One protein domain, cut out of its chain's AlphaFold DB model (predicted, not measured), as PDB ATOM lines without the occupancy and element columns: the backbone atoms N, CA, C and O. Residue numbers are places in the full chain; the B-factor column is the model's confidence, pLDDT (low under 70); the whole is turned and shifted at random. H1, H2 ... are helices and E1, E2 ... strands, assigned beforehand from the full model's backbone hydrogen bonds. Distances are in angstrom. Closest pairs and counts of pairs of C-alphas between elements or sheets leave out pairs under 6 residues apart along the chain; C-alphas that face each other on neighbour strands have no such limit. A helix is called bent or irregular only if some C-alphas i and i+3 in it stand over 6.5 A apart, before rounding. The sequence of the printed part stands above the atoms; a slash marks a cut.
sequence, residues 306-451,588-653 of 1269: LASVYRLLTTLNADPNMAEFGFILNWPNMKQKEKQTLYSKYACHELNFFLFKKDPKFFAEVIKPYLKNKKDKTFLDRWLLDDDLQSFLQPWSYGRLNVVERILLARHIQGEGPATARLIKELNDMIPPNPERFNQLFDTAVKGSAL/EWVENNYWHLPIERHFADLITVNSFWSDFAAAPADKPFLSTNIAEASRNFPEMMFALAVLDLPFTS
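AT A GLANCE: This is residues 306 to 451 and 588 to 653 of the 1269 residues of an uncharacterized protein of bacterium CG2_30_54_10 (UniProt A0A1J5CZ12). A rounded body of mostly short helices is built round H13, which lies near its middle, with H1 and H2 on one side and H4 beside it, leading on to H5 and H6. H9, H10 and H12 lie side by side as a triangle in a second cluster, which H6 joins to H4, while H11 and E1 lie far out on opposite sides of the body. The printed part has 212 residues with 13 named helices and one named strand, in the order H1 to H11, E1, H12, H13; the class is mostly helix. It is compact, with a radius of gyration of the C-alphas of 17.2 A and spans of 48 by 44 by 39 A.

HOW THE PARTS SIT: The longest helix, H2, residues 320 to 333, is irregular: C-alphas 329 and 332 are 7.9 A apart. With H1, residues 306 to 316, and H13, residues 637 to 646, it forms a bundle, helices side by side. H1 and H2, a hairpin, only just touch, with 3 pairs of C-alphas within 8 A, the closest being Ala 307 and Leu 329 at 6.4 A. H13 touches H4, residues 349 to 358, at a shallow tilt of 17 degrees, the same way; the C-alphas of Phe 354 and Ala 645 come closest, 4.5 A apart. H3, residues 336 to 346, is close to H2 but not clearly touching, Trp 331 to Lys 339 at 7.3 A between C-alphas. H5, residues 360 to 371, only just irregular with C-alphas 365 and 368 6.9 A apart, touches H4 with residues 362 to 367 alone, closest C-alphas Phe 356 and Phe 363, 5.4 A. H6, residues 379 to 385, touches H9, residues 403 to 412, closest C-alphas Leu 380 and Glu 405, 7.0 A. H10, residues 417 to 428, touches H12, residues 611 to 618, closest C-alphas Ala 421 and Ala 617, 4.7 A. H11, residues 435 to 445, only just touches H1, with 3 pairs of C-alphas within 8 A, the closest being Leu 312 and Ala 445 at 6.4 A. Every O i to N i+4 pair is within hydrogen-bond range in H1, H3, H4, H6 and H9 to H13; in H2 it is 4 of 10, beside 9 of 11 O i to N i+3 pairs, and in H5 6 of 8.

IN THESE COORDINATES: H1 begins at C-alpha 306, (-36.732, 9.816, -9.073), and H13 ends at C-alpha 646, (-31.699, 13.407, -0.783). H2 is 23.4 A long, H10 16.4 A and H1 15.2 A. H7, residues 390 to 393, is too short for an O i to N i+4 pair; in H8, residues 395 to 400, 1 of 2 is within range. E1, residues 588 to 591, pairs with no named strand.

THE WHOLE: The C-alphas of Ser 391 and Leu 451 are the two farthest apart, 49.5 A. Residues 452 to 587 are not printed, and C-alphas 451 and 588 are 43.8 A apart across this cut. The links E1 to H12 and H12 to H13 are long. The mean pLDDT of the printed part is 92.4, with residues 435 to 436 and 448 to 451 under 70.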
ATOM      1  N   LEU A 306     -37.746   8.817  -8.709       92.88
ATOM      2  CA  LEU A 306     -36.732   9.816  -9.073       92.88
ATOM      3  C   LEU A 306     -36.874  10.271 -10.533       92.88
ATOM      4  O   LEU A 306     -36.675  11.447 -10.825       92.88
ATOM      5  N   ALA A 307     -37.296   9.378 -11.435       91.62
ATOM      6  CA  ALA A 307     -37.621   9.728 -12.817       91.62
ATOM      7  C   ALA A 307     -38.783  10.738 -12.904       91.62
ATOM      8  O   ALA A 307     -38.673  11.728 -13.624       91.62
ATOM      9  N   SER A 308     -39.867  10.544 -12.140       90.75
ATOM     10  CA  SER A 308     -41.003  11.480 -12.126       90.75
ATOM     11  C   SER A 308     -40.609  12.875 -11.614       90.75
ATOM     12  O   SER A 308     -40.969  13.879 -12.231       90.75
ATOM     13  N   VAL A 309     -39.791  12.955 -10.556       92.56
ATOM     14  CA  VAL A 309     -39.312  14.236 -10.003       92.56
ATOM     15  C   VAL A 309     -38.276  14.896 -10.915       92.56
ATOM     16  O   VAL A 309     -38.334  16.104 -11.122       92.56
ATOM     17  N   TYR A 310     -37.383  14.129 -11.546       93.69
ATOM     18  CA  TYR A 310     -36.459  14.645 -12.563       93.69
ATOM     19  C   TYR A 310     -37.216  15.313 -13.725       93.69
ATOM     20  O   TYR A 310     -36.816  16.391 -14.171       93.69
ATOM     21  N   ARG A 311     -38.342  14.734 -14.181       91.19
ATOM     22  CA  ARG A 311     -39.213  15.359 -15.198       91.19
ATOM     23  C   ARG A 311     -39.846  16.657 -14.703       91.19
ATOM     24  O   ARG A 311     -39.882  17.619 -15.462       91.19
ATOM     25  N   LEU A 312     -40.302  16.725 -13.451       92.50
ATOM     26  CA  LEU A 312     -40.816  17.974 -12.873       92.50
ATOM     27  C   LEU A 312     -39.730  19.057 -12.843       92.50
ATOM     28  O   LEU A 312     -39.932  20.147 -13.372       92.50
ATOM     29  N   LEU A 313     -38.562  18.742 -12.282       93.69
ATOM     30  CA  LEU A 313     -37.452  19.684 -12.136       93.69
ATOM     31  C   LEU A 313     -36.945  20.199 -13.494       93.69
ATOM     32  O   LEU A 313     -36.805  21.406 -13.665       93.69
ATOM     33  N   THR A 314     -36.779  19.323 -14.491       92.19
ATOM     34  CA  THR A 314     -36.389  19.721 -15.862       92.19
ATOM     35  C   THR A 314     -37.482  20.471 -16.631       92.19
ATOM     36  O   THR A 314     -37.168  21.245 -17.534       92.19
ATOM     37  N   THR A 315     -38.756  20.301 -16.258       90.50
ATOM     38  CA  THR A 315     -39.888  21.079 -16.802       90.50
ATOM     39  C   THR A 315     -39.946  22.484 -16.195       90.50
ATOM     40  O   THR A 315     -40.239  23.452 -16.894       90.50
ATOM     41  N   LEU A 316     -39.638  22.604 -14.900       91.12
ATOM     42  CA  LEU A 316     -39.537  23.879 -14.182       91.12
ATOM     43  C   LEU A 316     -38.274  24.665 -14.566       91.12
ATOM     44  O   LEU A 316     -38.303  25.896 -14.596       91.12
ATOM     45  N   ASN A 317     -37.175  23.968 -14.863       92.62
ATOM     46  CA  ASN A 317     -35.904  24.553 -15.273       92.62
ATOM     47  C   ASN A 317     -35.162  23.642 -16.264       92.62
ATOM     48  O   ASN A 317     -34.536  22.650 -15.886       92.62
ATOM     49  N   ALA A 318     -35.199  24.014 -17.544       89.44
ATOM     50  CA  ALA A 318     -34.571  23.285 -18.646       89.44
ATOM     51  C   ALA A 318     -33.042  23.510 -18.723       89.44
ATOM     52  O   ALA A 318     -32.506  23.892 -19.766       89.44
ATOM     53  N   ASP A 319     -32.334  23.294 -17.611       91.31
ATOM     54  CA  ASP A 319     -30.872  23.355 -17.546       91.31
ATOM     55  C   ASP A 319     -30.262  22.222 -18.406       91.31
ATOM     56  O   ASP A 319     -30.553  21.045 -18.164       91.31
ATOM     57  N   PRO A 320     -29.414  22.525 -19.411       93.00
ATOM     58  CA  PRO A 320     -28.877  21.510 -20.317       93.00
ATOM     59  C   PRO A 320     -28.000  20.467 -19.610       93.00
ATOM     60  O   PRO A 320     -27.886  19.344 -20.102       93.00
ATOM     61  N   ASN A 321     -27.422  20.791 -18.447       94.88
ATOM     62  CA  ASN A 321     -26.620  19.842 -17.676       94.88
ATOM     63  C   ASN A 321     -27.488  18.715 -17.097       94.88
ATOM     64  O   ASN A 321     -27.035  17.577 -17.038       94.88
ATOM     65  N   MET A 322     -28.760  18.975 -16.761       93.81
ATOM     66  CA  MET A 322     -29.680  17.911 -16.331       93.81
ATOM     67  C   MET A 322     -29.846  16.850 -17.422       93.81
ATOM     68  O   MET A 322     -29.824  15.656 -17.125       93.81
ATOM     69  N   ALA A 323     -29.989  17.273 -18.683       91.62
ATOM     70  CA  ALA A 323     -30.128  16.369 -19.822       91.62
ATOM     71  C   ALA A 323     -28.842  15.566 -20.086       91.62
ATOM     72  O   ALA A 323     -28.922  14.373 -20.374       91.62
ATOM     73  N   GLU A 324     -27.662  16.181 -19.929       94.25
ATOM     74  CA  GLU A 324     -26.384  15.461 -20.009       94.25
ATOM     75  C   GLU A 324     -26.231  14.427 -18.875       94.25
ATOM     76  O   GLU A 324     -25.801  13.303 -19.126       94.25
ATOM     77  N   PHE A 325     -26.671  14.752 -17.656       96.50
ATOM     78  CA  PHE A 325     -26.652  13.846 -16.502       96.50
ATOM     79  C   PHE A 325     -27.833  12.863 -16.444       96.50
ATOM     80  O   PHE A 325     -27.905  12.059 -15.516       96.50
ATOM     81  N   GLY A 326     -28.729  12.835 -17.439       93.62
ATOM     82  CA  GLY A 326     -29.894  11.932 -17.464       93.62
ATOM     83  C   GLY A 326     -29.549  10.438 -17.331       93.62
ATOM     84  O   GLY A 326     -30.394   9.636 -16.930       93.62
ATOM     85  N   PHE A 327     -28.288  10.065 -17.580       95.88
ATOM     86  CA  PHE A 327     -27.747   8.724 -17.343       95.88
ATOM     87  C   PHE A 327     -27.910   8.241 -15.886       95.88
ATOM     88  O   PHE A 327     -28.039   7.033 -15.670       95.88
ATOM     89  N   ILE A 328     -27.964   9.146 -14.894       95.69
ATOM     90  CA  ILE A 328     -28.102   8.780 -13.472       95.69
ATOM     91  C   ILE A 328     -29.375   7.974 -13.191       95.69
ATOM     92  O   ILE A 328     -29.350   7.081 -12.350       95.69
ATOM     93  N   LEU A 329     -30.464   8.217 -13.933       93.94
ATOM     94  CA  LEU A 329     -31.739   7.511 -13.755       93.94
ATOM     95  C   LEU A 329     -31.645   6.012 -14.087       93.94
ATOM     96  O   LEU A 329     -32.429   5.220 -13.571       93.94
ATOM     97  N   ASN A 330     -30.672   5.615 -14.914       94.06
ATOM     98  CA  ASN A 330     -30.415   4.221 -15.278       94.06
ATOM     99  C   ASN A 330     -29.184   3.629 -14.556       94.06
ATOM    100  O   ASN A 330     -28.833   2.472 -14.794       94.06
ATOM    101  N   TRP A 331     -28.536   4.383 -13.658       95.69
ATOM    102  CA  TRP A 331     -27.306   3.969 -12.971       95.69
ATOM    103  C   TRP A 331     -27.370   2.582 -12.300       95.69
ATOM    104  O   TRP A 331     -26.404   1.829 -12.439       95.69
ATOM    105  N   PRO A 332     -28.467   2.162 -11.628       94.06
ATOM    106  CA  PRO A 332     -28.540   0.825 -11.026       94.06
ATOM    107  C   PRO A 332     -28.379  -0.328 -12.028       94.06
ATOM    108  O   PRO A 332     -27.855  -1.377 -11.661       94.06
ATOM    109  N   ASN A 333     -28.778  -0.123 -13.288       94.00
ATOM    110  CA  ASN A 333     -28.773  -1.144 -14.339       94.00
ATOM    111  C   ASN A 333     -27.443  -1.213 -15.118       94.00
ATOM    112  O   ASN A 333     -27.250  -2.115 -15.935       94.00
ATOM    113  N   MET A 334     -26.534  -0.258 -14.896       96.12
ATOM    114  CA  MET A 334     -25.265  -0.147 -15.623       96.12
ATOM    115  C   MET A 334     -24.215  -1.141 -15.133       96.12
ATOM    116  O   MET A 334     -24.106  -1.447 -13.942       96.12
ATOM    117  N   LYS A 335     -23.364  -1.598 -16.055       95.56
ATOM    118  CA  LYS A 335     -22.245  -2.498 -15.731       95.56
ATOM    119  C   LYS A 335     -21.131  -1.732 -15.010       95.56
ATOM    120  O   LYS A 335     -20.907  -0.560 -15.281       95.56
ATOM    121  N   GLN A 336     -20.350  -2.400 -14.156       93.25
ATOM    122  CA  GLN A 336     -19.294  -1.738 -13.365       93.25
ATOM    123  C   GLN A 336     -18.310  -0.912 -14.220       93.25
ATOM    124  O   GLN A 336     -17.970   0.207 -13.849       93.25
ATOM    125  N   LYS A 337     -17.915  -1.416 -15.398       92.06
ATOM    126  CA  LYS A 337     -17.034  -0.696 -16.334       92.06
ATOM    127  C   LYS A 337     -17.695   0.534 -16.975       92.06
ATOM    128  O   LYS A 337     -17.038   1.537 -17.213       92.06
ATOM    129  N   GLU A 338     -18.998   0.470 -17.229       95.12
ATOM    130  CA  GLU A 338     -19.795   1.583 -17.760       95.12
ATOM    131  C   GLU A 338     -19.943   2.691 -16.708       95.12
ATOM    132  O   GLU A 338     -19.683   3.856 -17.006       95.12
ATOM    133  N   LYS A 339     -20.218   2.314 -15.449       96.44
ATOM    134  CA  LYS A 339     -20.170   3.216 -14.286       96.44
ATOM    135  C   LYS A 339     -18.800   3.881 -14.127       96.44
ATOM    136  O   LYS A 339     -18.736   5.086 -13.911       96.44
ATOM    137  N   GLN A 340     -17.709   3.123 -14.263       95.00
ATOM    138  CA  GLN A 340     -16.335   3.642 -14.186       95.00
ATOM    139  C   GLN A 340     -16.037   4.677 -15.279       95.00
ATOM    140  O   GLN A 340     -15.550   5.761 -14.957       95.00
ATOM    141  N   THR A 341     -16.375   4.407 -16.542       93.62
ATOM    142  CA  THR A 341     -16.158   5.364 -17.642       93.62
ATOM    143  C   THR A 341     -17.057   6.600 -17.524       93.62
ATOM    144  O   THR A 341     -16.567   7.719 -17.681       93.62
ATOM    145  N   LEU A 342     -18.340   6.445 -17.169       95.69
ATOM    146  CA  LEU A 342     -19.228   7.589 -16.915       95.69
ATOM    147  C   LEU A 342     -18.728   8.439 -15.743       95.69
ATOM    148  O   LEU A 342     -18.613   9.653 -15.882       95.69
ATOM    149  N   TYR A 343     -18.348   7.816 -14.626       96.56
ATOM    150  CA  TYR A 343     -17.758   8.525 -13.491       96.56
ATOM    151  C   TYR A 343     -16.457   9.246 -13.877       96.56
ATOM    152  O   TYR A 343     -16.269  10.404 -13.521       96.56
ATOM    153  N   SER A 344     -15.592   8.612 -14.675       94.00
ATOM    154  CA  SER A 344     -14.336   9.212 -15.152       94.00
ATOM    155  C   SER A 344     -14.539  10.466 -16.008       94.00
ATOM    156  O   SER A 344     -13.644  11.306 -16.062       94.00
ATOM    157  N   LYS A 345     -15.701  10.599 -16.666       94.00
ATOM    158  CA  LYS A 345     -16.090  11.783 -17.445       94.00
ATOM    159  C   LYS A 345     -16.856  12.825 -16.616       94.00
ATOM    160  O   LYS A 345     -16.699  14.018 -16.853       94.00
ATOM    161  N   TYR A 346     -17.680  12.381 -15.666       96.50
ATOM    162  CA  TYR A 346     -18.661  13.211 -14.950       96.50
ATOM    163  C   TYR A 346     -18.358  13.424 -13.456       96.50
ATOM    164  O   TYR A 346     -19.232  13.850 -12.706       96.50
ATOM    165  N   ALA A 347     -17.133  13.142 -13.002       96.94
ATOM    166  CA  ALA A 347     -16.718  13.356 -11.617       96.94
ATOM    167  C   ALA A 347     -16.829  14.839 -11.207       96.94
ATOM    168  O   ALA A 347     -16.086  15.701 -11.690       96.94
ATOM    169  N   CYS A 348     -17.762  15.109 -10.295       97.69
ATOM    170  CA  CYS A 348     -18.065  16.410  -9.703       97.69
ATOM    171  C   CYS A 348     -18.766  16.222  -8.341       97.69
ATOM    172  O   CYS A 348     -19.121  15.106  -7.954       97.69
ATOM    173  N   HIS A 349     -18.975  17.308  -7.600       98.00
ATOM    174  CA  HIS A 349     -19.647  17.339  -6.297       98.00
ATOM    175  C   HIS A 349     -21.066  16.753  -6.344       98.00
ATOM    176  O   HIS A 349     -21.437  15.960  -5.478       98.00
ATOM    177  N   GLU A 350     -21.830  17.102  -7.376       97.94
ATOM    178  CA  GLU A 350     -23.201  16.654  -7.617       97.94
ATOM    179  C   GLU A 350     -23.267  15.129  -7.764       97.94
ATOM    180  O   GLU A 350     -24.031  14.467  -7.058       97.94
ATOM    181  N   LEU A 351     -22.419  14.555  -8.628       98.00
ATOM    182  CA  LEU A 351     -22.364  13.111  -8.852       98.00
ATOM    183  C   LEU A 351     -21.774  12.367  -7.649       98.00
ATOM    184  O   LEU A 351     -22.295  11.320  -7.273       98.00
ATOM    185  N   ASN A 352     -20.733  12.905  -7.007       98.12
ATOM    186  CA  ASN A 352     -20.133  12.297  -5.816       98.12
ATOM    187  C   ASN A 352     -21.155  12.154  -4.682       98.12
ATOM    188  O   ASN A 352     -21.232  11.095  -4.061       98.12
ATOM    189  N   PHE A 353     -21.956  13.193  -4.431       98.12
ATOM    190  CA  PHE A 353     -22.989  13.174  -3.396       98.12
ATOM    191  C   PHE A 353     -24.207  12.322  -3.791       98.12
ATOM    192  O   PHE A 353     -24.719  11.563  -2.966       98.12
ATOM    193  N   PHE A 354     -24.632  12.365  -5.061       97.94
ATOM    194  CA  PHE A 354     -25.679  11.476  -5.572       97.94
ATOM    195  C   PHE A 354     -25.289  10.000  -5.416       97.94
ATOM    196  O   PHE A 354     -26.073   9.205  -4.904       97.94
ATOM    197  N   LEU A 355     -24.057   9.629  -5.778       97.81
ATOM    198  CA  LEU A 355     -23.567   8.256  -5.647       97.81
ATOM    199  C   LEU A 355     -23.283   7.868  -4.189       97.81
ATOM    200  O   LEU A 355     -23.590   6.742  -3.816       97.81
ATOM    201  N   PHE A 356     -22.827   8.788  -3.332       97.25
ATOM    202  CA  PHE A 356     -22.769   8.561  -1.879       97.25
ATOM    203  C   PHE A 356     -24.131   8.136  -1.302       97.25
ATOM    204  O   PHE A 356     -24.186   7.266  -0.435       97.25
ATOM    205  N   LYS A 357     -25.234   8.714  -1.799       94.94
ATOM    206  CA  LYS A 357     -26.600   8.371  -1.374       94.94
ATOM    207  C   LYS A 357     -27.195   7.154  -2.086       94.94
ATOM    208  O   LYS A 357     -27.873   6.364  -1.436       94.94
ATOM    209  N   LYS A 358     -26.995   7.012  -3.399       95.62
ATOM    210  CA  LYS A 358     -27.745   6.062  -4.246       95.62
ATOM    211  C   LYS A 358     -26.929   4.866  -4.762       95.62
ATOM    212  O   LYS A 358     -27.522   3.896  -5.223       95.62
ATOM    213  N   ASP A 359     -25.601   4.887  -4.641       97.00
ATOM    214  CA  ASP A 359     -24.722   3.718  -4.820       97.00
ATOM    215  C   ASP A 359     -23.552   3.752  -3.805       97.00
ATOM    216  O   ASP A 359     -22.388   3.941  -4.187       97.00
ATOM    217  N   PRO A 360     -23.829   3.581  -2.491       96.56
ATOM    218  CA  PRO A 360     -22.808   3.711  -1.447       96.56
ATOM    219  C   PRO A 360     -21.641   2.728  -1.613       96.56
ATOM    220  O   PRO A 360     -20.532   2.994  -1.149       96.56
ATOM    221  N   LYS A 361     -21.873   1.599  -2.301       97.12
ATOM    222  CA  LYS A 361     -20.839   0.613  -2.619       97.12
ATOM    223  C   LYS A 361     -19.858   1.157  -3.659       97.12
ATOM    224  O   LYS A 361     -18.661   1.175  -3.387       97.12
ATOM    225  N   PHE A 362     -20.341   1.642  -4.808       97.44
ATOM    226  CA  PHE A 362     -19.470   2.282  -5.801       97.44
ATOM    227  C   PHE A 362     -18.757   3.505  -5.206       97.44
ATOM    228  O   PHE A 362     -17.568   3.716  -5.460       97.44
ATOM    229  N   PHE A 363     -19.444   4.272  -4.353       97.94
ATOM    230  CA  PHE A 363     -18.813   5.369  -3.626       97.94
ATOM    231  C   PHE A 363     -17.649   4.890  -2.740       97.94
ATOM    232  O   PHE A 363     -16.556   5.445  -2.828       97.94
ATOM    233  N   ALA A 364     -17.840   3.855  -1.919       97.75
ATOM    234  CA  ALA A 364     -16.798   3.353  -1.021       97.75
ATOM    235  C   ALA A 364     -15.623   2.679  -1.759       97.75
ATOM    236  O   ALA A 364     -14.473   2.864  -1.365       97.75
ATOM    237  N   GLU A 365     -15.898   1.920  -2.825       96.38
ATOM    238  CA  GLU A 365     -14.887   1.158  -3.576       96.38
ATOM    239  C   GLU A 365     -14.090   2.017  -4.573       96.38
ATOM    240  O   GLU A 365     -12.912   1.745  -4.804       96.38
ATOM    241  N   VAL A 366     -14.705   3.049  -5.165       96.56
ATOM    242  CA  VAL A 366     -14.088   3.879  -6.219       96.56
ATOM    243  C   VAL A 366     -13.913   5.330  -5.774       96.56
ATOM    244  O   VAL A 366     -12.802   5.855  -5.818       96.56
ATOM    245  N   ILE A 367     -14.987   5.991  -5.333       97.38
ATOM    246  CA  ILE A 367     -14.995   7.453  -5.146       97.38
ATOM    247  C   ILE A 367     -14.194   7.873  -3.912       97.38
ATOM    248  O   ILE A 367     -13.310   8.714  -4.036       97.38
ATOM    249  N   LYS A 368     -14.435   7.287  -2.734       97.38
ATOM    250  CA  LYS A 368     -13.738   7.650  -1.487       97.38
ATOM    251  C   LYS A 368     -12.206   7.489  -1.569       97.38
ATOM    252  O   LYS A 368     -11.511   8.449  -1.223       97.38
ATOM    253  N   PRO A 369     -11.632   6.362  -2.052       95.75
ATOM    254  CA  PRO A 369     -10.179   6.246  -2.197       95.75
ATOM    255  C   PRO A 369      -9.615   7.177  -3.280       95.75
ATOM    256  O   PRO A 369      -8.524   7.718  -3.099       95.75
ATOM    257  N   TYR A 370     -10.349   7.422  -4.369       96.00
ATOM    258  CA  TYR A 370      -9.954   8.383  -5.399       96.00
ATOM    259  C   TYR A 370      -9.908   9.814  -4.837       96.00
ATOM    260  O   TYR A 370      -8.853  10.448  -4.834       96.00
ATOM    261  N   LEU A 371     -11.014  10.279  -4.252       96.56
ATOM    262  CA  LEU A 371     -11.209  11.632  -3.725       96.56
ATOM    263  C   LEU A 371     -10.207  12.008  -2.623       96.56
ATOM    264  O   LEU A 371      -9.806  13.168  -2.521       96.56
ATOM    265  N   LYS A 372      -9.715  11.030  -1.848       95.88
ATOM    266  CA  LYS A 372      -8.666  11.246  -0.839       95.88
ATOM    267  C   LYS A 372      -7.398  11.880  -1.433       95.88
ATOM    268  O   LYS A 372      -6.743  12.677  -0.759       95.88
ATOM    269  N   ASN A 373      -7.093  11.595  -2.701       95.25
ATOM    270  CA  ASN A 373      -5.936  12.127  -3.427       95.25
ATOM    271  C   ASN A 373      -6.106  13.591  -3.875       95.25
ATOM    272  O   ASN A 373      -5.131  14.219  -4.281       95.25
ATOM    273  N   LYS A 374      -7.318  14.161  -3.823       95.50
ATOM    274  CA  LYS A 374      -7.584  15.531  -4.284       95.50
ATOM    275  C   LYS A 374      -6.722  16.542  -3.522       95.50
ATOM    276  O   LYS A 374      -6.736  16.539  -2.288       95.50
ATOM    277  N   LYS A 375      -5.992  17.399  -4.249       93.12
ATOM    278  CA  LYS A 375      -5.078  18.404  -3.678       93.12
ATOM    279  C   LYS A 375      -5.833  19.398  -2.789       93.12
ATOM    280  O   LYS A 375      -5.616  19.443  -1.583       93.12
ATOM    281  N   ASP A 376      -6.727  20.169  -3.402       93.31
ATOM    282  CA  ASP A 376      -7.478  21.239  -2.749       93.31
ATOM    283  C   ASP A 376      -8.899  20.736  -2.453       93.31
ATOM    284  O   ASP A 376      -9.741  20.651  -3.348       93.31
ATOM    285  N   LYS A 377      -9.133  20.325  -1.198       94.25
ATOM    286  CA  LYS A 377     -10.406  19.751  -0.726       94.25
ATOM    287  C   LYS A 377     -11.357  20.837  -0.215       94.25
ATOM    288  O   LYS A 377     -11.041  21.508   0.774       94.25
ATOM    289  N   THR A 378     -12.520  20.962  -0.854       95.19
ATOM    290  CA  THR A 378     -13.637  21.825  -0.435       95.19
ATOM    291  C   THR A 378     -14.314  21.294   0.834       95.19
ATOM    292  O   THR A 378     -13.943  20.243   1.361       95.19
ATOM    293  N   PHE A 379     -15.337  22.005   1.319       96.25
ATOM    294  CA  PHE A 379     -16.230  21.499   2.360       96.25
ATOM    295  C   PHE A 379     -16.809  20.118   2.001       96.25
ATOM    296  O   PHE A 379     -16.671  19.174   2.778       96.25
ATOM    297  N   LEU A 380     -17.417  19.979   0.816       97.12
ATOM    298  CA  LEU A 380     -18.109  18.744   0.450       97.12
ATOM    299  C   LEU A 380     -17.137  17.576   0.249       97.12
ATOM    300  O   LEU A 380     -17.466  16.452   0.617       97.12
ATOM    301  N   ASP A 381     -15.925  17.826  -0.263       97.31
ATOM    302  CA  ASP A 381     -14.897  16.779  -0.355       97.31
ATOM    303  C   ASP A 381     -14.551  16.214   1.031       97.31
ATOM    304  O   ASP A 381     -14.459  15.002   1.197       97.31
ATOM    305  N   ARG A 382     -14.385  17.092   2.030       97.12
ATOM    306  CA  ARG A 382     -14.061  16.731   3.420       97.12
ATOM    307  C   ARG A 382     -15.210  15.979   4.086       97.12
ATOM    308  O   ARG A 382     -14.986  14.930   4.683       97.12
ATOM    309  N   TRP A 383     -16.440  16.457   3.894       97.44
ATOM    310  CA  TRP A 383     -17.658  15.804   4.378       97.44
ATOM    311  C   TRP A 383     -17.820  14.386   3.801       97.44
ATOM    312  O   TRP A 383     -18.088  13.441   4.535       97.44
ATOM    313  N   LEU A 384     -17.570  14.207   2.499       97.56
ATOM    314  CA  LEU A 384     -17.587  12.898   1.830       97.56
ATOM    315  C   LEU A 384     -16.430  11.976   2.273       97.56
ATOM    316  O   LEU A 384     -16.547  10.745   2.233       97.56
ATOM    317  N   LEU A 385     -15.301  12.553   2.691       97.00
ATOM    318  CA  LEU A 385     -14.136  11.818   3.181       97.00
ATOM    319  C   LEU A 385     -14.224  11.421   4.657       97.00
ATOM    320  O   LEU A 385     -13.530  10.471   5.028       97.00
ATOM    321  N   ASP A 386     -15.138  12.006   5.435       95.56
ATOM    322  CA  ASP A 386     -15.205  11.868   6.903       95.56
ATOM    323  C   ASP A 386     -13.989  12.539   7.599       95.56
ATOM    324  O   ASP A 386     -13.470  12.053   8.602       95.56
ATOM    325  N   ASP A 387     -13.502  13.647   7.014       95.06
ATOM    326  CA  ASP A 387     -12.473  14.536   7.586       95.06
ATOM    327  C   ASP A 387     -13.081  15.448   8.682       95.06
ATOM    328  O   ASP A 387     -14.277  15.729   8.668       95.06
ATOM    329  N   ASP A 388     -12.256  16.006   9.583       94.44
ATOM    330  CA  ASP A 388     -12.708  16.992  10.586       94.44
ATOM    331  C   ASP A 388     -13.303  18.264   9.942       94.44
ATOM    332  O   ASP A 388     -12.672  18.923   9.106       94.44
ATOM    333  N   LEU A 389     -14.516  18.624  10.381       96.06
ATOM    334  CA  LEU A 389     -15.289  19.774   9.909       96.06
ATOM    335  C   LEU A 389     -15.465  20.897  10.948       96.06
ATOM    336  O   LEU A 389     -16.120  21.891  10.639       96.06
ATOM    337  N   GLN A 390     -14.897  20.797  12.155       93.56
ATOM    338  CA  GLN A 390     -15.110  21.782  13.237       93.56
ATOM    339  C   GLN A 390     -14.738  23.224  12.834       93.56
ATOM    340  O   GLN A 390     -15.375  24.191  13.253       93.56
ATOM    341  N   SER A 391     -13.750  23.390  11.949       91.50
ATOM    342  CA  SER A 391     -13.346  24.693  11.393       91.50
ATOM    343  C   SER A 391     -14.418  25.372  10.523       91.50
ATOM    344  O   SER A 391     -14.357  26.589  10.322       91.50
ATOM    345  N   PHE A 392     -15.421  24.628  10.044       94.44
ATOM    346  CA  PHE A 392     -16.543  25.165   9.274       94.44
ATOM    347  C   PHE A 392     -17.673  25.744  10.135       94.44
ATOM    348  O   PHE A 392     -18.506  26.457   9.587       94.44
ATOM    349  N   LEU A 393     -17.678  25.522  11.457       93.62
ATOM    350  CA  LEU A 393     -18.587  26.209  12.391       93.62
ATOM    351  C   LEU A 393     -18.129  27.642  12.726       93.62
ATOM    352  O   LEU A 393     -18.887  28.418  13.300       93.62
ATOM    353  N   GLN A 394     -16.896  28.026  12.373       92.50
ATOM    354  CA  GLN A 394     -16.425  29.401  12.568       92.50
ATOM    355  C   GLN A 394     -17.226  30.364  11.671       92.50
ATOM    356  O   GLN A 394     -17.381  30.056  10.485       92.50
ATOM    357  N   PRO A 395     -17.680  31.537  12.164       94.62
ATOM    358  CA  PRO A 395     -18.588  32.433  11.435       94.62
ATOM    359  C   PRO A 395     -18.193  32.744   9.987       94.62
ATOM    360  O   PRO A 395     -19.035  32.709   9.087       94.62
ATOM    361  N   TRP A 396     -16.901  32.977   9.742       93.62
ATOM    362  CA  TRP A 396     -16.371  33.264   8.410       93.62
ATOM    363  C   TRP A 396     -16.468  32.071   7.447       93.62
ATOM    364  O   TRP A 396     -16.799  32.244   6.273       93.62
ATOM    365  N   SER A 397     -16.216  30.858   7.943       93.44
ATOM    366  CA  SER A 397     -16.333  29.617   7.172       93.44
ATOM    367  C   SER A 397     -17.802  29.256   6.940       93.44
ATOM    368  O   SER A 397     -18.210  29.038   5.800       93.44
ATOM    369  N   TYR A 398     -18.610  29.260   8.004       95.25
ATOM    370  CA  TYR A 398     -20.031  28.906   7.973       95.25
ATOM    371  C   TYR A 398     -20.831  29.840   7.057       95.25
ATOM    372  O   TYR A 398     -21.657  29.397   6.257       95.25
ATOM    373  N   GLY A 399     -20.536  31.145   7.112       93.25
ATOM    374  CA  GLY A 399     -21.162  32.156   6.264       93.25
ATOM    375  C   GLY A 399     -20.932  31.943   4.763       93.25
ATOM    376  O   GLY A 399     -21.776  32.354   3.968       93.25
ATOM    377  N   ARG A 400     -19.844  31.265   4.365       94.12
ATOM    378  CA  ARG A 400     -19.540  30.940   2.957       94.12
ATOM    379  C   ARG A 400     -20.249  29.683   2.451       94.12
ATOM    380  O   ARG A 400     -20.458  29.596   1.244       94.12
ATOM    381  N   LEU A 401     -20.631  28.755   3.334       96.69
ATOM    382  CA  LEU A 401     -21.349  27.530   2.963       96.69
ATOM    383  C   LEU A 401     -22.746  27.843   2.411       96.69
ATOM    384  O   LEU A 401     -23.444  28.709   2.953       96.69
ATOM    385  N   ASN A 402     -23.181  27.106   1.386       97.00
ATOM    386  CA  ASN A 402     -24.563  27.143   0.891       97.00
ATOM    387  C   ASN A 402     -25.535  26.377   1.805       97.00
ATOM    388  O   ASN A 402     -25.118  25.713   2.757       97.00
ATOM    389  N   VAL A 403     -26.847  26.495   1.565       97.06
ATOM    390  CA  VAL A 403     -27.862  25.945   2.482       97.06
ATOM    391  C   VAL A 403     -27.721  24.431   2.672       97.06
ATOM    392  O   VAL A 403     -27.844  23.943   3.795       97.06
ATOM    393  N   VAL A 404     -27.385  23.695   1.608       97.38
ATOM    394  CA  VAL A 404     -27.215  22.239   1.654       97.38
ATOM    395  C   VAL A 404     -25.961  21.895   2.447       97.38
ATOM    396  O   VAL A 404     -26.016  21.061   3.345       97.38
ATOM    397  N   GLU A 405     -24.855  22.591   2.194       97.69
ATOM    398  CA  GLU A 405     -23.596  22.408   2.923       97.69
ATOM    399  C   GLU A 405     -23.751  22.661   4.434       97.69
ATOM    400  O   GLU A 405     -23.263  21.867   5.237       97.69
ATOM    401  N   ARG A 406     -24.508  23.693   4.839       97.56
ATOM    402  CA  ARG A 406     -24.835  23.951   6.257       97.56
ATOM    403  C   ARG A 406     -25.635  22.805   6.880       97.56
ATOM    404  O   ARG A 406     -25.310  22.363   7.980       97.56
ATOM    405  N   ILE A 407     -26.648  22.287   6.180       97.00
ATOM    406  CA  ILE A 407     -27.450  21.149   6.660       97.00
ATOM    407  C   ILE A 407     -26.592  19.875   6.752       97.00
ATOM    408  O   ILE A 407     -26.725  19.112   7.706       97.00
ATOM    409  N   LEU A 408     -25.680  19.647   5.802       96.62
ATOM    410  CA  LEU A 408     -24.755  18.511   5.824       96.62
ATOM    411  C   LEU A 408     -23.753  18.602   6.987       96.62
ATOM    412  O   LEU A 408     -23.540  17.600   7.670       96.62
ATOM    413  N   LEU A 409     -23.205  19.790   7.269       96.69
ATOM    414  CA  LEU A 409     -22.354  20.051   8.438       96.69
ATOM    415  C   LEU A 409     -23.092  19.718   9.745       96.69
ATOM    416  O   LEU A 409     -22.589  18.952  10.565       96.69
ATOM    417  N   ALA A 410     -24.319  20.220   9.897       95.19
ATOM    418  CA  ALA A 410     -25.141  20.020  11.091       95.19
ATOM    419  C   ALA A 410     -25.676  18.587  11.267       95.19
ATOM    420  O   ALA A 410     -26.012  18.179  12.378       95.19
ATOM    421  N   ARG A 411     -25.749  17.808  10.179       92.62
ATOM    422  CA  ARG A 411     -26.045  16.364  10.201       92.62
ATOM    423  C   ARG A 411     -24.815  15.497  10.510       92.62
ATOM    424  O   ARG A 411     -24.991  14.323  10.818       92.62
ATOM    425  N   HIS A 412     -23.600  16.043  10.417       93.12
ATOM    426  CA  HIS A 412     -22.346  15.349  10.736       93.12
ATOM    427  C   HIS A 412     -21.866  15.658  12.168       93.12
ATOM    428  O   HIS A 412     -21.489  14.744  12.900       93.12
ATOM    429  N   ILE A 413     -21.918  16.922  12.604       92.88
ATOM    430  CA  ILE A 413     -21.505  17.315  13.960       92.88
ATOM    431  C   ILE A 413     -22.663  17.125  14.952       92.88
ATOM    432  O   ILE A 413     -23.743  17.697  14.803       92.88
ATOM    433  N   GLN A 414     -22.429  16.329  16.000       87.69
ATOM    434  CA  GLN A 414     -23.424  16.081  17.048       87.69
ATOM    435  C   GLN A 414     -23.784  17.371  17.800       87.69
ATOM    436  O   GLN A 414     -22.906  18.107  18.237       87.69
ATOM    437  N   GLY A 415     -25.085  17.611  17.985       87.38
ATOM    438  CA  GLY A 415     -25.627  18.783  18.687       87.38
ATOM    439  C   GLY A 415     -26.029  19.953  17.780       87.38
ATOM    440  O   GLY A 415     -26.928  20.702  18.148       87.38
ATOM    441  N   GLU A 416     -25.458  20.067  16.577       93.06
ATOM    442  CA  GLU A 416     -25.694  21.208  15.672       93.06
ATOM    443  C   GLU A 416     -27.051  21.160  14.949       93.06
ATOM    444  O   GLU A 416     -27.649  22.200  14.667       93.06
ATOM    445  N   GLY A 417     -27.576  19.956  14.688       91.50
ATOM    446  CA  GLY A 417     -28.829  19.727  13.954       91.50
ATOM    447  C   GLY A 417     -29.987  20.670  14.331       91.50
ATOM    448  O   GLY A 417     -30.491  21.360  13.446       91.50
ATOM    449  N   PRO A 418     -30.401  20.773  15.612       93.56
ATOM    450  CA  PRO A 418     -31.480  21.673  16.031       93.56
ATOM    451  C   PRO A 418     -31.190  23.165  15.804       93.56
ATOM    452  O   PRO A 418     -32.107  23.915  15.465       93.56
ATOM    453  N   ALA A 419     -29.936  23.603  15.966       93.31
ATOM    454  CA  ALA A 419     -29.539  24.997  15.773       93.31
ATOM    455  C   ALA A 419     -29.590  25.385  14.289       93.31
ATOM    456  O   ALA A 419     -30.194  26.398  13.929       93.31
ATOM    457  N   THR A 420     -29.043  24.545  13.408       94.56
ATOM    458  CA  THR A 420     -29.112  24.768  11.959       94.56
ATOM    459  C   THR A 420     -30.528  24.578  11.416       94.56
ATOM    460  O   THR A 420     -30.957  25.392  10.606       94.56
ATOM    461  N   ALA A 421     -31.303  23.593  11.887       94.94
ATOM    462  CA  ALA A 421     -32.711  23.437  11.504       94.94
ATOM    463  C   ALA A 421     -33.532  24.692  11.838       94.94
ATOM    464  O   ALA A 421     -34.294  25.185  11.003       94.94
ATOM    465  N   ARG A 422     -33.310  25.262  13.031       94.31
ATOM    466  CA  ARG A 422     -33.888  26.548  13.425       94.31
ATOM    467  C   ARG A 422     -33.427  27.683  12.511       94.31
ATOM    468  O   ARG A 422     -34.280  28.424  12.037       94.31
ATOM    469  N   LEU A 423     -32.127  27.801  12.228       95.00
ATOM    470  CA  LEU A 423     -31.589  28.828  11.328       95.00
ATOM    471  C   LEU A 423     -32.214  28.750   9.928       95.00
ATOM    472  O   LEU A 423     -32.614  29.776   9.388       95.00
ATOM    473  N   ILE A 424     -32.286  27.558   9.324       96.06
ATOM    474  CA  ILE A 424     -32.812  27.405   7.962       96.06
ATOM    475  C   ILE A 424     -34.304  27.741   7.932       96.06
ATOM    476  O   ILE A 424     -34.720  28.483   7.045       96.06
ATOM    477  N   LYS A 425     -35.087  27.311   8.931       94.50
ATOM    478  CA  LYS A 425     -36.473  27.771   9.076       94.50
ATOM    479  C   LYS A 425     -36.538  29.296   9.191       94.50
ATOM    480  O   LYS A 425     -37.215  29.936   8.401       94.50
ATOM    481  N   GLU A 426     -35.797  29.890  10.120       93.19
ATOM    482  CA  GLU A 426     -35.829  31.334  10.379       93.19
ATOM    483  C   GLU A 426     -35.376  32.187   9.182       93.19
ATOM    484  O   GLU A 426     -35.839  33.317   9.044       93.19
ATOM    485  N   LEU A 427     -34.522  31.651   8.303       93.94
ATOM    486  CA  LEU A 427     -34.172  32.257   7.015       93.94
ATOM    487  C   LEU A 427     -35.254  32.033   5.943       93.94
ATOM    488  O   LEU A 427     -35.473  32.926   5.129       93.94
ATOM    489  N   ASN A 428     -35.957  30.895   5.940       92.06
ATOM    490  CA  ASN A 428     -37.103  30.668   5.051       92.06
ATOM    491  C   ASN A 428     -38.273  31.601   5.411       92.06
ATOM    492  O   ASN A 428     -38.863  32.217   4.531       92.06
ATOM    493  N   ASP A 429     -38.529  31.794   6.709       87.44
ATOM    494  CA  ASP A 429     -39.521  32.729   7.259       87.44
ATOM    495  C   ASP A 429     -39.282  34.190   6.796       87.44
ATOM    496  O   ASP A 429     -40.200  35.015   6.801       87.44
ATOM    497  N   MET A 430     -38.052  34.548   6.399       88.44
ATOM    498  CA  MET A 430     -37.732  35.874   5.844       88.44
ATOM    499  C   MET A 430     -38.197  36.060   4.395       88.44
ATOM    500  O   MET A 430     -38.311  37.203   3.952       88.44
ATOM    501  N   ILE A 431     -38.471  34.980   3.658       84.56
ATOM    502  CA  ILE A 431     -38.951  35.035   2.275       84.56
ATOM    503  C   ILE A 431     -40.467  35.295   2.295       84.56
ATOM    504  O   ILE A 431     -41.220  34.458   2.789       84.56
ATOM    505  N   PRO A 432     -40.963  36.423   1.745       71.00
ATOM    506  CA  PRO A 432     -42.399  36.673   1.692       71.00
ATOM    507  C   PRO A 432     -43.105  35.619   0.820       71.00
ATOM    508  O   PRO A 432     -42.664  35.393  -0.313       71.00
ATOM    509  N   PRO A 433     -44.217  35.013   1.284       71.75
ATOM    510  CA  PRO A 433     -45.011  34.112   0.459       71.75
ATOM    511  C   PRO A 433     -45.436  34.787  -0.849       71.75
ATOM    512  O   PRO A 433     -45.968  35.898  -0.842       71.75
ATOM    513  N   ASN A 434     -45.219  34.104  -1.973       73.19
ATOM    514  CA  ASN A 434     -45.622  34.565  -3.299       73.19
ATOM    515  C   ASN A 434     -46.687  33.607  -3.868       73.19
ATOM    516  O   ASN A 434     -46.328  32.564  -4.426       73.19
ATOM    517  N   PRO A 435     -47.990  33.938  -3.743       69.44
ATOM    518  CA  PRO A 435     -49.073  33.085  -4.225       69.44
ATOM    519  C   PRO A 435     -49.041  32.846  -5.736       69.44
ATOM    520  O   PRO A 435     -49.441  31.777  -6.182       69.44
ATOM    521  N   GLU A 436     -48.552  33.796  -6.538       66.75
ATOM    522  CA  GLU A 436     -48.439  33.633  -7.994       66.75
ATOM    523  C   GLU A 436     -47.370  32.598  -8.354       66.75
ATOM    524  O   GLU A 436     -47.639  31.685  -9.134       66.75
ATOM    525  N   ARG A 437     -46.191  32.667  -7.718       77.00
ATOM    526  CA  ARG A 437     -45.126  31.668  -7.885       77.00
ATOM    527  C   ARG A 437     -45.572  30.298  -7.375       77.00
ATOM    528  O   ARG A 437     -45.368  29.315  -8.078       77.00
ATOM    529  N   PHE A 438     -46.215  30.224  -6.207       78.50
ATOM    530  CA  PHE A 438     -46.785  28.969  -5.706       78.50
ATOM    531  C   PHE A 438     -47.798  28.387  -6.702       78.50
ATOM    532  O   PHE A 438     -47.694  27.219  -7.069       78.50
ATOM    533  N   ASN A 439     -48.719  29.209  -7.214       74.56
ATOM    534  CA  ASN A 439     -49.675  28.801  -8.239       74.56
ATOM    535  C   ASN A 439     -48.983  28.324  -9.522       74.56
ATOM    536  O   ASN A 439     -49.399  27.309 -10.066       74.56
ATOM    537  N   GLN A 440     -47.921  28.990  -9.983       81.75
ATOM    538  CA  GLN A 440     -47.154  28.570 -11.157       81.75
ATOM    539  C   GLN A 440     -46.470  27.213 -10.946       81.75
ATOM    540  O   GLN A 440     -46.578  26.346 -11.812       81.75
ATOM    541  N   LEU A 441     -45.785  27.015  -9.815       86.19
ATOM    542  CA  LEU A 441     -45.133  25.745  -9.480       86.19
ATOM    543  C   LEU A 441     -46.172  24.619  -9.380       86.19
ATOM    544  O   LEU A 441     -46.031  23.580 -10.024       86.19
ATOM    545  N   PHE A 442     -47.257  24.864  -8.644       84.69
ATOM    546  CA  PHE A 442     -48.344  23.914  -8.426       84.69
ATOM    547  C   PHE A 442     -49.079  23.548  -9.726       84.69
ATOM    548  O   PHE A 442     -49.217  22.372 -10.056       84.69
ATOM    549  N   ASP A 443     -49.495  24.544 -10.513       81.88
ATOM    550  CA  ASP A 443     -50.205  24.341 -11.780       81.88
ATOM    551  C   ASP A 443     -49.269  23.834 -12.899       81.88
ATOM    552  O   ASP A 443     -49.754  23.529 -13.990       81.88
ATOM    553  N   THR A 444     -47.954  23.755 -12.666       86.06
ATOM    554  CA  THR A 444     -46.990  23.058 -13.539       86.06
ATOM    555  C   THR A 444     -46.811  21.609 -13.099       86.06
ATOM    556  O   THR A 444     -46.887  20.720 -13.942       86.06
ATOM    557  N   ALA A 445     -46.678  21.355 -11.792       87.44
ATOM    558  CA  ALA A 445     -46.645  20.002 -11.239       87.44
ATOM    559  C   ALA A 445     -47.904  19.205 -11.619       87.44
ATOM    560  O   ALA A 445     -47.806  18.148 -12.226       87.44
ATOM    561  N   VAL A 446     -49.097  19.780 -11.436       84.19
ATOM    562  CA  VAL A 446     -50.393  19.169 -11.814       84.19
ATOM    563  C   VAL A 446     -50.570  18.961 -13.340       84.19
ATOM    564  O   VAL A 446     -51.612  18.491 -13.791       84.19
ATOM    565  N   LYS A 447     -49.571  19.298 -14.168       79.12
ATOM    566  CA  LYS A 447     -49.544  19.028 -15.618       79.12
ATOM    567  C   LYS A 447     -48.393  18.106 -16.052       79.12
ATOM    568  O   LYS A 447     -48.239  17.901 -17.254       79.12
ATOM    569  N   GLY A 448     -47.587  17.569 -15.130       64.88
ATOM    570  CA  GLY A 448     -46.375  16.801 -15.453       64.88
ATOM    571  C   GLY A 448     -46.623  15.570 -16.336       64.88
ATOM    572  O   GLY A 448     -45.836  15.289 -17.240       64.88
ATOM    573  N   SER A 449     -47.743  14.885 -16.120       59.16
ATOM    574  CA  SER A 449     -48.194  13.699 -16.854       59.16
ATOM    575  C   SER A 449     -48.984  13.990 -18.136       59.16
ATOM    576  O   SER A 449     -49.239  13.064 -18.901       59.16
ATOM    577  N   ALA A 450     -49.318  15.248 -18.455       52.94
ATOM    578  CA  ALA A 450     -50.234  15.617 -19.552       52.94
ATOM    579  C   ALA A 450     -49.702  15.371 -20.990       52.94
ATOM    580  O   ALA A 450     -50.303  15.826 -21.966       52.94
ATOM    581  N   LEU A 451     -48.566  14.680 -21.125       46.78
ATOM    582  CA  LEU A 451     -47.981  14.198 -22.381       46.78
ATOM    583  C   LEU A 451     -47.705  12.678 -22.371       46.78
ATOM    584  O   LEU A 451     -47.238  12.141 -23.377       46.78
ATOM    585  N   GLU A 588      -6.315  26.448 -20.112       96.31
ATOM    586  CA  GLU A 588      -6.156  26.622 -18.667       96.31
ATOM    587  C   GLU A 588      -7.165  25.729 -17.940       96.31
ATOM    588  O   GLU A 588      -8.376  25.934 -18.053       96.31
ATOM    589  N   TRP A 589      -6.657  24.755 -17.191       96.94
ATOM    590  CA  TRP A 589      -7.425  23.710 -16.523       96.94
ATOM    591  C   TRP A 589      -7.469  23.930 -15.013       96.94
ATOM    592  O   TRP A 589      -6.466  24.330 -14.417       96.94
ATOM    593  N   VAL A 590      -8.610  23.634 -14.388       96.94
ATOM    594  CA  VAL A 590      -8.799  23.676 -12.926       96.94
ATOM    595  C   VAL A 590      -9.619  22.488 -12.432       96.94
ATOM    596  O   VAL A 590     -10.214  21.763 -13.223       96.94
ATOM    597  N   GLU A 591      -9.645  22.278 -11.118       96.19
ATOM    598  CA  GLU A 591     -10.387  21.183 -10.485       96.19
ATOM    599  C   GLU A 591     -11.906  21.332 -10.685       96.19
ATOM    600  O   GLU A 591     -12.475  22.409 -10.471       96.19
ATOM    601  N   ASN A 592     -12.569  20.242 -11.071       95.38
ATOM    602  CA  ASN A 592     -14.019  20.149 -11.205       95.38
ATOM    603  C   ASN A 592     -14.621  19.838  -9.827       95.38
ATOM    604  O   ASN A 592     -14.644  18.696  -9.365       95.38
ATOM    605  N   ASN A 593     -15.050  20.897  -9.143       95.44
ATOM    606  CA  ASN A 593     -15.798  20.817  -7.890       95.44
ATOM    607  C   ASN A 593     -17.277  20.603  -8.238       95.44
ATOM    608  O   ASN A 593     -17.655  19.507  -8.633       95.44
ATOM    609  N   TYR A 594     -18.093  21.656  -8.166       96.62
ATOM    610  CA  TYR A 594     -19.380  21.730  -8.856       96.62
ATOM    611  C   TYR A 594     -19.174  21.733 -10.381       96.62
ATOM    612  O   TYR A 594     -18.225  22.357 -10.871       96.62
ATOM    613  N   TRP A 595     -20.046  21.042 -11.117       96.69
ATOM    614  CA  TRP A 595     -19.881  20.736 -12.543       96.69
ATOM    615  C   TRP A 595     -19.674  21.991 -13.401       96.69
ATOM    616  O   TRP A 595     -20.572  22.823 -13.543       96.69
ATOM    617  N   HIS A 596     -18.472  22.125 -13.975       95.25
ATOM    618  CA  HIS A 596     -18.070  23.241 -14.841       95.25
ATOM    619  C   HIS A 596     -18.349  24.641 -14.252       95.25
ATOM    620  O   HIS A 596     -18.597  25.615 -14.971       95.25
ATOM    621  N   LEU A 597     -18.290  24.756 -12.920       94.25
ATOM    622  CA  LEU A 597     -18.543  25.993 -12.190       94.25
ATOM    623  C   LEU A 597     -17.234  26.530 -11.578       94.25
ATOM    624  O   LEU A 597     -16.645  25.846 -10.741       94.25
ATOM    625  N   PRO A 598     -16.773  27.750 -11.930       93.38
ATOM    626  CA  PRO A 598     -15.568  28.344 -11.341       93.38
ATOM    627  C   PRO A 598     -15.667  28.502  -9.818       93.38
ATOM    628  O   PRO A 598     -16.752  28.757  -9.289       93.38
ATOM    629  N   ILE A 599     -14.535  28.370  -9.117       92.44
ATOM    630  CA  ILE A 599     -14.480  28.361  -7.644       92.44
ATOM    631  C   ILE A 599     -14.957  29.678  -7.024       92.44
ATOM    632  O   ILE A 599     -15.568  29.693  -5.961       92.44
ATOM    633  N   GLU A 600     -14.815  30.776  -7.762       90.06
ATOM    634  CA  GLU A 600     -15.309  32.111  -7.433       90.06
ATOM    635  C   GLU A 600     -16.855  32.204  -7.386       90.06
ATOM    636  O   GLU A 600     -17.402  33.277  -7.140       90.06
ATOM    637  N   ARG A 601     -17.575  31.093  -7.617       92.44
ATOM    638  CA  ARG A 601     -19.035  30.956  -7.457       92.44
ATOM    639  C   ARG A 601     -19.453  29.932  -6.392       92.44
ATOM    640  O   ARG A 601     -20.649  29.726  -6.210       92.44
ATOM    641  N   HIS A 602     -18.518  29.291  -5.684       92.62
ATOM    642  CA  HIS A 602     -18.814  28.281  -4.647       92.62
ATOM    643  C   HIS A 602     -19.085  28.956  -3.290       92.62
ATOM    644  O   HIS A 602     -18.398  28.718  -2.302       92.62
ATOM    645  N   PHE A 603     -20.061  29.867  -3.282       90.75
ATOM    646  CA  PHE A 603     -20.483  30.676  -2.134       90.75
ATOM    647  C   PHE A 603     -21.932  30.358  -1.732       90.75
ATOM    648  O   PHE A 603     -22.652  29.665  -2.453       90.75
ATOM    649  N   ALA A 604     -22.383  30.925  -0.609       93.00
ATOM    650  CA  ALA A 604     -23.694  30.660  -0.023       93.00
ATOM    651  C   ALA A 604     -24.882  30.850  -0.990       93.00
ATOM    652  O   ALA A 604     -25.847  30.089  -0.932       93.00
ATOM    653  N   ASP A 605     -24.792  31.808  -1.917       93.38
ATOM    654  CA  ASP A 605     -25.842  32.112  -2.899       93.38
ATOM    655  C   ASP A 605     -26.048  31.034  -3.980       93.38
ATOM    656  O   ASP A 605     -27.054  31.083  -4.701       93.38
ATOM    657  N   LEU A 606     -25.119  30.070  -4.097       95.19
ATOM    658  CA  LEU A 606     -25.188  28.966  -5.059       95.19
ATOM    659  C   LEU A 606     -26.428  28.097  -4.824       95.19
ATOM    660  O   LEU A 606     -27.115  27.747  -5.781       95.19
ATOM    661  N   ILE A 607     -26.746  27.800  -3.560       96.44
ATOM    662  CA  ILE A 607     -28.008  27.166  -3.168       96.44
ATOM    663  C   ILE A 607     -28.535  27.891  -1.930       96.44
ATOM    664  O   ILE A 607     -28.016  27.754  -0.821       96.44
ATOM    665  N   THR A 608     -29.562  28.701  -2.155       95.12
ATOM    666  CA  THR A 608     -30.250  29.511  -1.145       95.12
ATOM    667  C   THR A 608     -31.347  28.716  -0.450       95.12
ATOM    668  O   THR A 608     -31.862  27.750  -1.004       95.12
ATOM    669  N   VAL A 609     -31.760  29.168   0.734       95.00
ATOM    670  CA  VAL A 609     -32.925  28.604   1.425       95.00
ATOM    671  C   VAL A 609     -34.204  28.677   0.576       95.00
ATOM    672  O   VAL A 609     -34.427  29.628  -0.176       95.00
ATOM    673  N   ASN A 610     -35.020  27.638   0.717       94.50
ATOM    674  CA  ASN A 610     -36.406  27.515   0.282       94.50
ATOM    675  C   ASN A 610     -37.105  26.512   1.226       94.50
ATOM    676  O   ASN A 610     -36.472  25.954   2.135       94.50
ATOM    677  N   SER A 611     -38.390  26.242   1.012       93.00
ATOM    678  CA  SER A 611     -39.180  25.375   1.891       93.00
ATOM    679  C   SER A 611     -38.737  23.910   1.810       93.00
ATOM    680  O   SER A 611     -38.740  23.222   2.823       93.00
ATOM    681  N   PHE A 612     -38.251  23.445   0.652       96.38
ATOM    682  CA  PHE A 612     -37.678  22.099   0.499       96.38
ATOM    683  C   PHE A 612     -36.421  21.896   1.361       96.38
ATOM    684  O   PHE A 612     -36.300  20.892   2.066       96.38
ATOM    685  N   TRP A 613     -35.496  22.862   1.364       97.12
ATOM    686  CA  TRP A 613     -34.312  22.808   2.223       97.12
ATOM    687  C   TRP A 613     -34.647  23.051   3.698       97.12
ATOM    688  O   TRP A 613     -33.974  22.492   4.560       97.12
ATOM    689  N   SER A 614     -35.712  23.800   4.006       95.88
ATOM    690  CA  SER A 614     -36.260  23.899   5.366       95.88
ATOM    691  C   SER A 614     -36.802  22.549   5.859       95.88
ATOM    692  O   SER A 614     -36.474  22.139   6.974       95.88
ATOM    693  N   ASP A 615     -37.556  21.820   5.031       95.12
ATOM    694  CA  ASP A 615     -38.021  20.462   5.348       95.12
ATOM    695  C   ASP A 615     -36.830  19.512   5.552       95.12
ATOM    696  O   ASP A 615     -36.787  18.762   6.528       95.12
ATOM    697  N   PHE A 616     -35.821  19.571   4.673       96.44
ATOM    698  CA  PHE A 616     -34.622  18.735   4.782       96.44
ATOM    699  C   PHE A 616     -33.774  19.064   6.021       96.44
ATOM    700  O   PHE A 616     -33.167  18.166   6.610       96.44
ATOM    701  N   ALA A 617     -33.740  20.326   6.452       95.50
ATOM    702  CA  ALA A 617     -33.074  20.727   7.688       95.50
ATOM    703  C   ALA A 617     -33.807  20.199   8.935       95.50
ATOM    704  O   ALA A 617     -33.156  19.793   9.895       95.50
ATOM    705  N   ALA A 618     -35.143  20.171   8.915       94.00
ATOM    706  CA  ALA A 618     -35.973  19.673  10.014       94.00
ATOM    707  C   ALA A 618     -36.095  18.133  10.063       94.00
ATOM    708  O   ALA A 618     -36.360  17.569  11.126       94.00
ATOM    709  N   ALA A 619     -35.919  17.444   8.932       92.62
ATOM    710  CA  ALA A 619     -36.048  15.993   8.841       92.62
ATOM    711  C   ALA A 619     -34.923  15.247   9.600       92.62
ATOM    712  O   ALA A 619     -33.744  15.550   9.389       92.62
ATOM    713  N   PRO A 620     -35.242  14.222  10.419       87.69
ATOM    714  CA  PRO A 620     -34.238  13.372  11.063       87.69
ATOM    715  C   PRO A 620     -33.294  12.704  10.051       87.69
ATOM    716  O   PRO A 620     -33.711  12.284   8.972       87.69
ATOM    717  N   ALA A 621     -32.006  12.610  10.387       82.88
ATOM    718  CA  ALA A 621     -30.980  12.126   9.456       82.88
ATOM    719  C   ALA A 621     -30.960  10.599   9.257       82.88
ATOM    720  O   ALA A 621     -30.334  10.118   8.313       82.88
ATOM    721  N   ASP A 622     -31.651   9.871  10.133       83.19
ATOM    722  CA  ASP A 622     -31.806   8.417  10.197       83.19
ATOM    723  C   ASP A 622     -33.036   7.884   9.436       83.19
ATOM    724  O   ASP A 622     -33.223   6.670   9.356       83.19
ATOM    725  N   LYS A 623     -33.886   8.767   8.891       84.88
ATOM    726  CA  LYS A 623     -35.180   8.410   8.283       84.88
ATOM    727  C   LYS A 623     -35.248   8.774   6.796       84.88
ATOM    728  O   LYS A 623     -34.585   9.731   6.393       84.88
ATOM    729  N   PRO A 624     -36.071   8.061   5.996       87.81
ATOM    730  CA  PRO A 624     -36.349   8.435   4.613       87.81
ATOM    731  C   PRO A 624     -36.864   9.871   4.508       87.81
ATOM    732  O   PRO A 624     -37.707  10.286   5.310       87.81
ATOM    733  N   PHE A 625     -36.376  10.624   3.522       93.94
ATOM    734  CA  PHE A 625     -36.792  12.010   3.309       93.94
ATOM    735  C   PHE A 625     -37.687  12.191   2.075       93.94
ATOM    736  O   PHE A 625     -37.307  11.860   0.951       93.94
ATOM    737  N   LEU A 626     -38.846  12.818   2.302       92.00
ATOM    738  CA  LEU A 626     -39.729  13.418   1.301       92.00
ATOM    739  C   LEU A 626     -40.183  14.806   1.776       92.00
ATOM    740  O   LEU A 626     -40.131  15.120   2.963       92.00
ATOM    741  N   SER A 627     -40.670  15.623   0.843       94.12
ATOM    742  CA  SER A 627     -41.153  16.986   1.084       94.12
ATOM    743  C   SER A 627     -42.350  17.277   0.172       94.12
ATOM    744  O   SER A 627     -42.410  16.782  -0.953       94.12
ATOM    745  N   THR A 628     -43.300  18.102   0.620       92.62
ATOM    746  CA  THR A 628     -44.361  18.643  -0.257       92.62
ATOM    747  C   THR A 628     -43.835  19.716  -1.214       92.62
ATOM    748  O   THR A 628     -44.484  20.045  -2.201       92.62
ATOM    749  N   ASN A 629     -42.647  20.254  -0.942       93.06
ATOM    750  CA  ASN A 629     -42.086  21.443  -1.570       93.06
ATOM    751  C   ASN A 629     -41.070  21.118  -2.684       93.06
ATOM    752  O   ASN A 629     -40.301  21.988  -3.084       93.06
ATOM    753  N   ILE A 630     -41.073  19.889  -3.229       93.81
ATOM    754  CA  ILE A 630     -40.130  19.423  -4.275       93.81
ATOM    755  C   ILE A 630     -40.017  20.353  -5.495       93.81
ATOM    756  O   ILE A 630     -38.969  20.399  -6.131       93.81
ATOM    757  N   ALA A 631     -41.069  21.113  -5.807       92.44
ATOM    758  CA  ALA A 631     -41.082  22.072  -6.910       92.44
ATOM    759  C   ALA A 631     -40.273  23.360  -6.637       92.44
ATOM    760  O   ALA A 631     -40.046  24.135  -7.561       92.44
ATOM    761  N   GLU A 632     -39.838  23.623  -5.399       92.31
ATOM    762  CA  GLU A 632     -39.028  24.809  -5.077       92.31
ATOM    763  C   GLU A 632     -37.529  24.614  -5.346       92.31
ATOM    764  O   GLU A 632     -36.834  25.597  -5.614       92.31
ATOM    765  N   ALA A 633     -37.044  23.367  -5.330       95.19
ATOM    766  CA  ALA A 633     -35.636  22.995  -5.486       95.19
ATOM    767  C   ALA A 633     -35.185  22.912  -6.963       95.19
ATOM    768  O   ALA A 633     -34.495  21.979  -7.376       95.19
ATOM    769  N   SER A 634     -35.631  23.871  -7.781       94.00
ATOM    770  CA  SER A 634     -35.447  23.891  -9.239       94.00
ATOM    771  C   SER A 634     -34.613  25.077  -9.748       94.00
ATOM    772  O   SER A 634     -34.693  25.421 -10.927       94.00
ATOM    773  N   ARG A 635     -33.848  25.774  -8.897       92.31
ATOM    774  CA  ARG A 635     -33.172  27.038  -9.254       92.31
ATOM    775  C   ARG A 635     -31.957  26.841 -10.164       92.31
ATOM    776  O   ARG A 635     -31.690  27.708 -10.994       92.31
ATOM    777  N   ASN A 636     -31.218  25.739 -10.020       95.19
ATOM    778  CA  ASN A 636     -30.034  25.413 -10.828       95.19
ATOM    779  C   ASN A 636     -29.673  23.915 -10.771       95.19
ATOM    780  O   ASN A 636     -30.204  23.175  -9.945       95.19
ATOM    781  N   PHE A 637     -28.761  23.475 -11.648       96.94
ATOM    782  CA  PHE A 637     -28.284  22.088 -11.707       96.94
ATOM    783  C   PHE A 637     -27.768  21.516 -10.363       96.94
ATOM    784  O   PHE A 637     -28.269  20.455  -9.981       96.94
ATOM    785  N   PRO A 638     -26.867  22.178  -9.598       97.44
ATOM    786  CA  PRO A 638     -26.448  21.689  -8.279       97.44
ATOM    787  C   PRO A 638     -27.606  21.436  -7.308       97.44
ATOM    788  O   PRO A 638     -27.646  20.392  -6.657       97.44
ATOM    789  N   GLU A 639     -28.572  22.355  -7.235       97.31
ATOM    790  CA  GLU A 639     -29.751  22.205  -6.381       97.31
ATOM    791  C   GLU A 639     -30.613  21.008  -6.799       97.31
ATOM    792  O   GLU A 639     -30.940  20.168  -5.961       97.31
ATOM    793  N   MET A 640     -30.927  20.890  -8.095       97.56
ATOM    794  CA  MET A 640     -31.748  19.796  -8.625       97.56
ATOM    795  C   MET A 640     -31.084  18.427  -8.420       97.56
ATOM    796  O   MET A 640     -31.747  17.461  -8.039       97.56
ATOM    797  N   MET A 641     -29.764  18.340  -8.613       97.88
ATOM    798  CA  MET A 641     -28.992  17.119  -8.374       97.88
ATOM    799  C   MET A 641     -28.954  16.731  -6.894       97.88
ATOM    800  O   MET A 641     -29.137  15.557  -6.563       97.88
ATOM    801  N   PHE A 642     -28.758  17.692  -5.987       98.00
ATOM    802  CA  PHE A 642     -28.810  17.418  -4.551       98.00
ATOM    803  C   PHE A 642     -30.226  17.052  -4.085       98.00
ATOM    804  O   PHE A 642     -30.358  16.139  -3.272       98.00
ATOM    805  N   ALA A 643     -31.281  17.665  -4.630       97.25
ATOM    806  CA  ALA A 643     -32.666  17.290  -4.340       97.25
ATOM    807  C   ALA A 643     -32.950  15.822  -4.718       97.25
ATOM    808  O   ALA A 643     -33.459  15.056  -3.898       97.25
ATOM    809  N   LEU A 644     -32.531  15.391  -5.915       96.69
ATOM    810  CA  LEU A 644     -32.629  13.993  -6.362       96.69
ATOM    811  C   LEU A 644     -31.738  13.028  -5.555       96.69
ATOM    812  O   LEU A 644     -32.057  11.844  -5.441       96.69
ATOM    813  N   ALA A 645     -30.637  13.511  -4.974       96.75
ATOM    814  CA  ALA A 645     -29.784  12.718  -4.090       96.75
ATOM    815  C   ALA A 645     -30.399  12.504  -2.694       96.75
ATOM    816  O   ALA A 645     -30.215  11.428  -2.120       96.75
ATOM    817  N   VAL A 646     -31.113  13.493  -2.139       96.25
ATOM    818  CA  VAL A 646     -31.699  13.407  -0.783       96.25
ATOM    819  C   VAL A 646     -33.116  12.841  -0.737       96.25
ATOM    820  O   VAL A 646     -33.503  12.340   0.311       96.25
ATOM    821  N   LEU A 647     -33.887  12.905  -1.826       95.06
ATOM    822  CA  LEU A 647     -35.233  12.322  -1.891       95.06
ATOM    823  C   LEU A 647     -35.170  10.794  -1.910       95.06
ATOM    824  O   LEU A 647     -34.589  10.211  -2.826       95.06
ATOM    825  N   ASP A 648     -35.822  10.125  -0.963       92.25
ATOM    826  CA  ASP A 648     -35.819   8.658  -0.857       92.25
ATOM    827  C   ASP A 648     -36.944   7.977  -1.653       92.25
ATOM    828  O   ASP A 648     -37.533   6.979  -1.245       92.25
ATOM    829  N   LEU A 649     -37.181   8.499  -2.858       92.19
ATOM    830  CA  LEU A 649     -37.965   7.836  -3.897       92.19
ATOM    831  C   LEU A 649     -37.137   6.743  -4.606       92.19
ATOM    832  O   LEU A 649     -35.913   6.872  -4.731       92.19
ATOM    833  N   PRO A 650     -37.782   5.689  -5.135       91.50
ATOM    834  CA  PRO A 650     -37.116   4.671  -5.943       91.50
ATOM    835  C   PRO A 650     -36.743   5.201  -7.338       91.50
ATOM    836  O   PRO A 650     -37.324   6.160  -7.847       91.50
ATOM    837  N   PHE A 651     -35.797   4.542  -8.013       89.75
ATOM    838  CA  PHE A 651     -35.460   4.854  -9.412       89.75
ATOM    839  C   PHE A 651     -36.624   4.575 -10.377       89.75
ATOM    840  O   PHE A 651     -36.840   5.330 -11.323       89.75
ATOM    841  N   THR A 652     -37.381   3.509 -10.114       85.19
ATOM    842  CA  THR A 652     -38.566   3.087 -10.871       85.19
ATOM    843  C   THR A 652     -39.773   3.019  -9.942       85.19
ATOM    844  O   THR A 652     -39.648   2.630  -8.784       85.19
ATOM    845  N   SER A 653     -40.935   3.432 -10.444       83.62
ATOM    846  CA  SER A 653     -42.210   3.382  -9.719       83.62
ATOM    847  C   SER A 653     -42.636   1.938  -9.409       83.62
ATOM    848  O   SER A 653     -42.415   1.042 -10.225       83.62
TER     849      SER A 653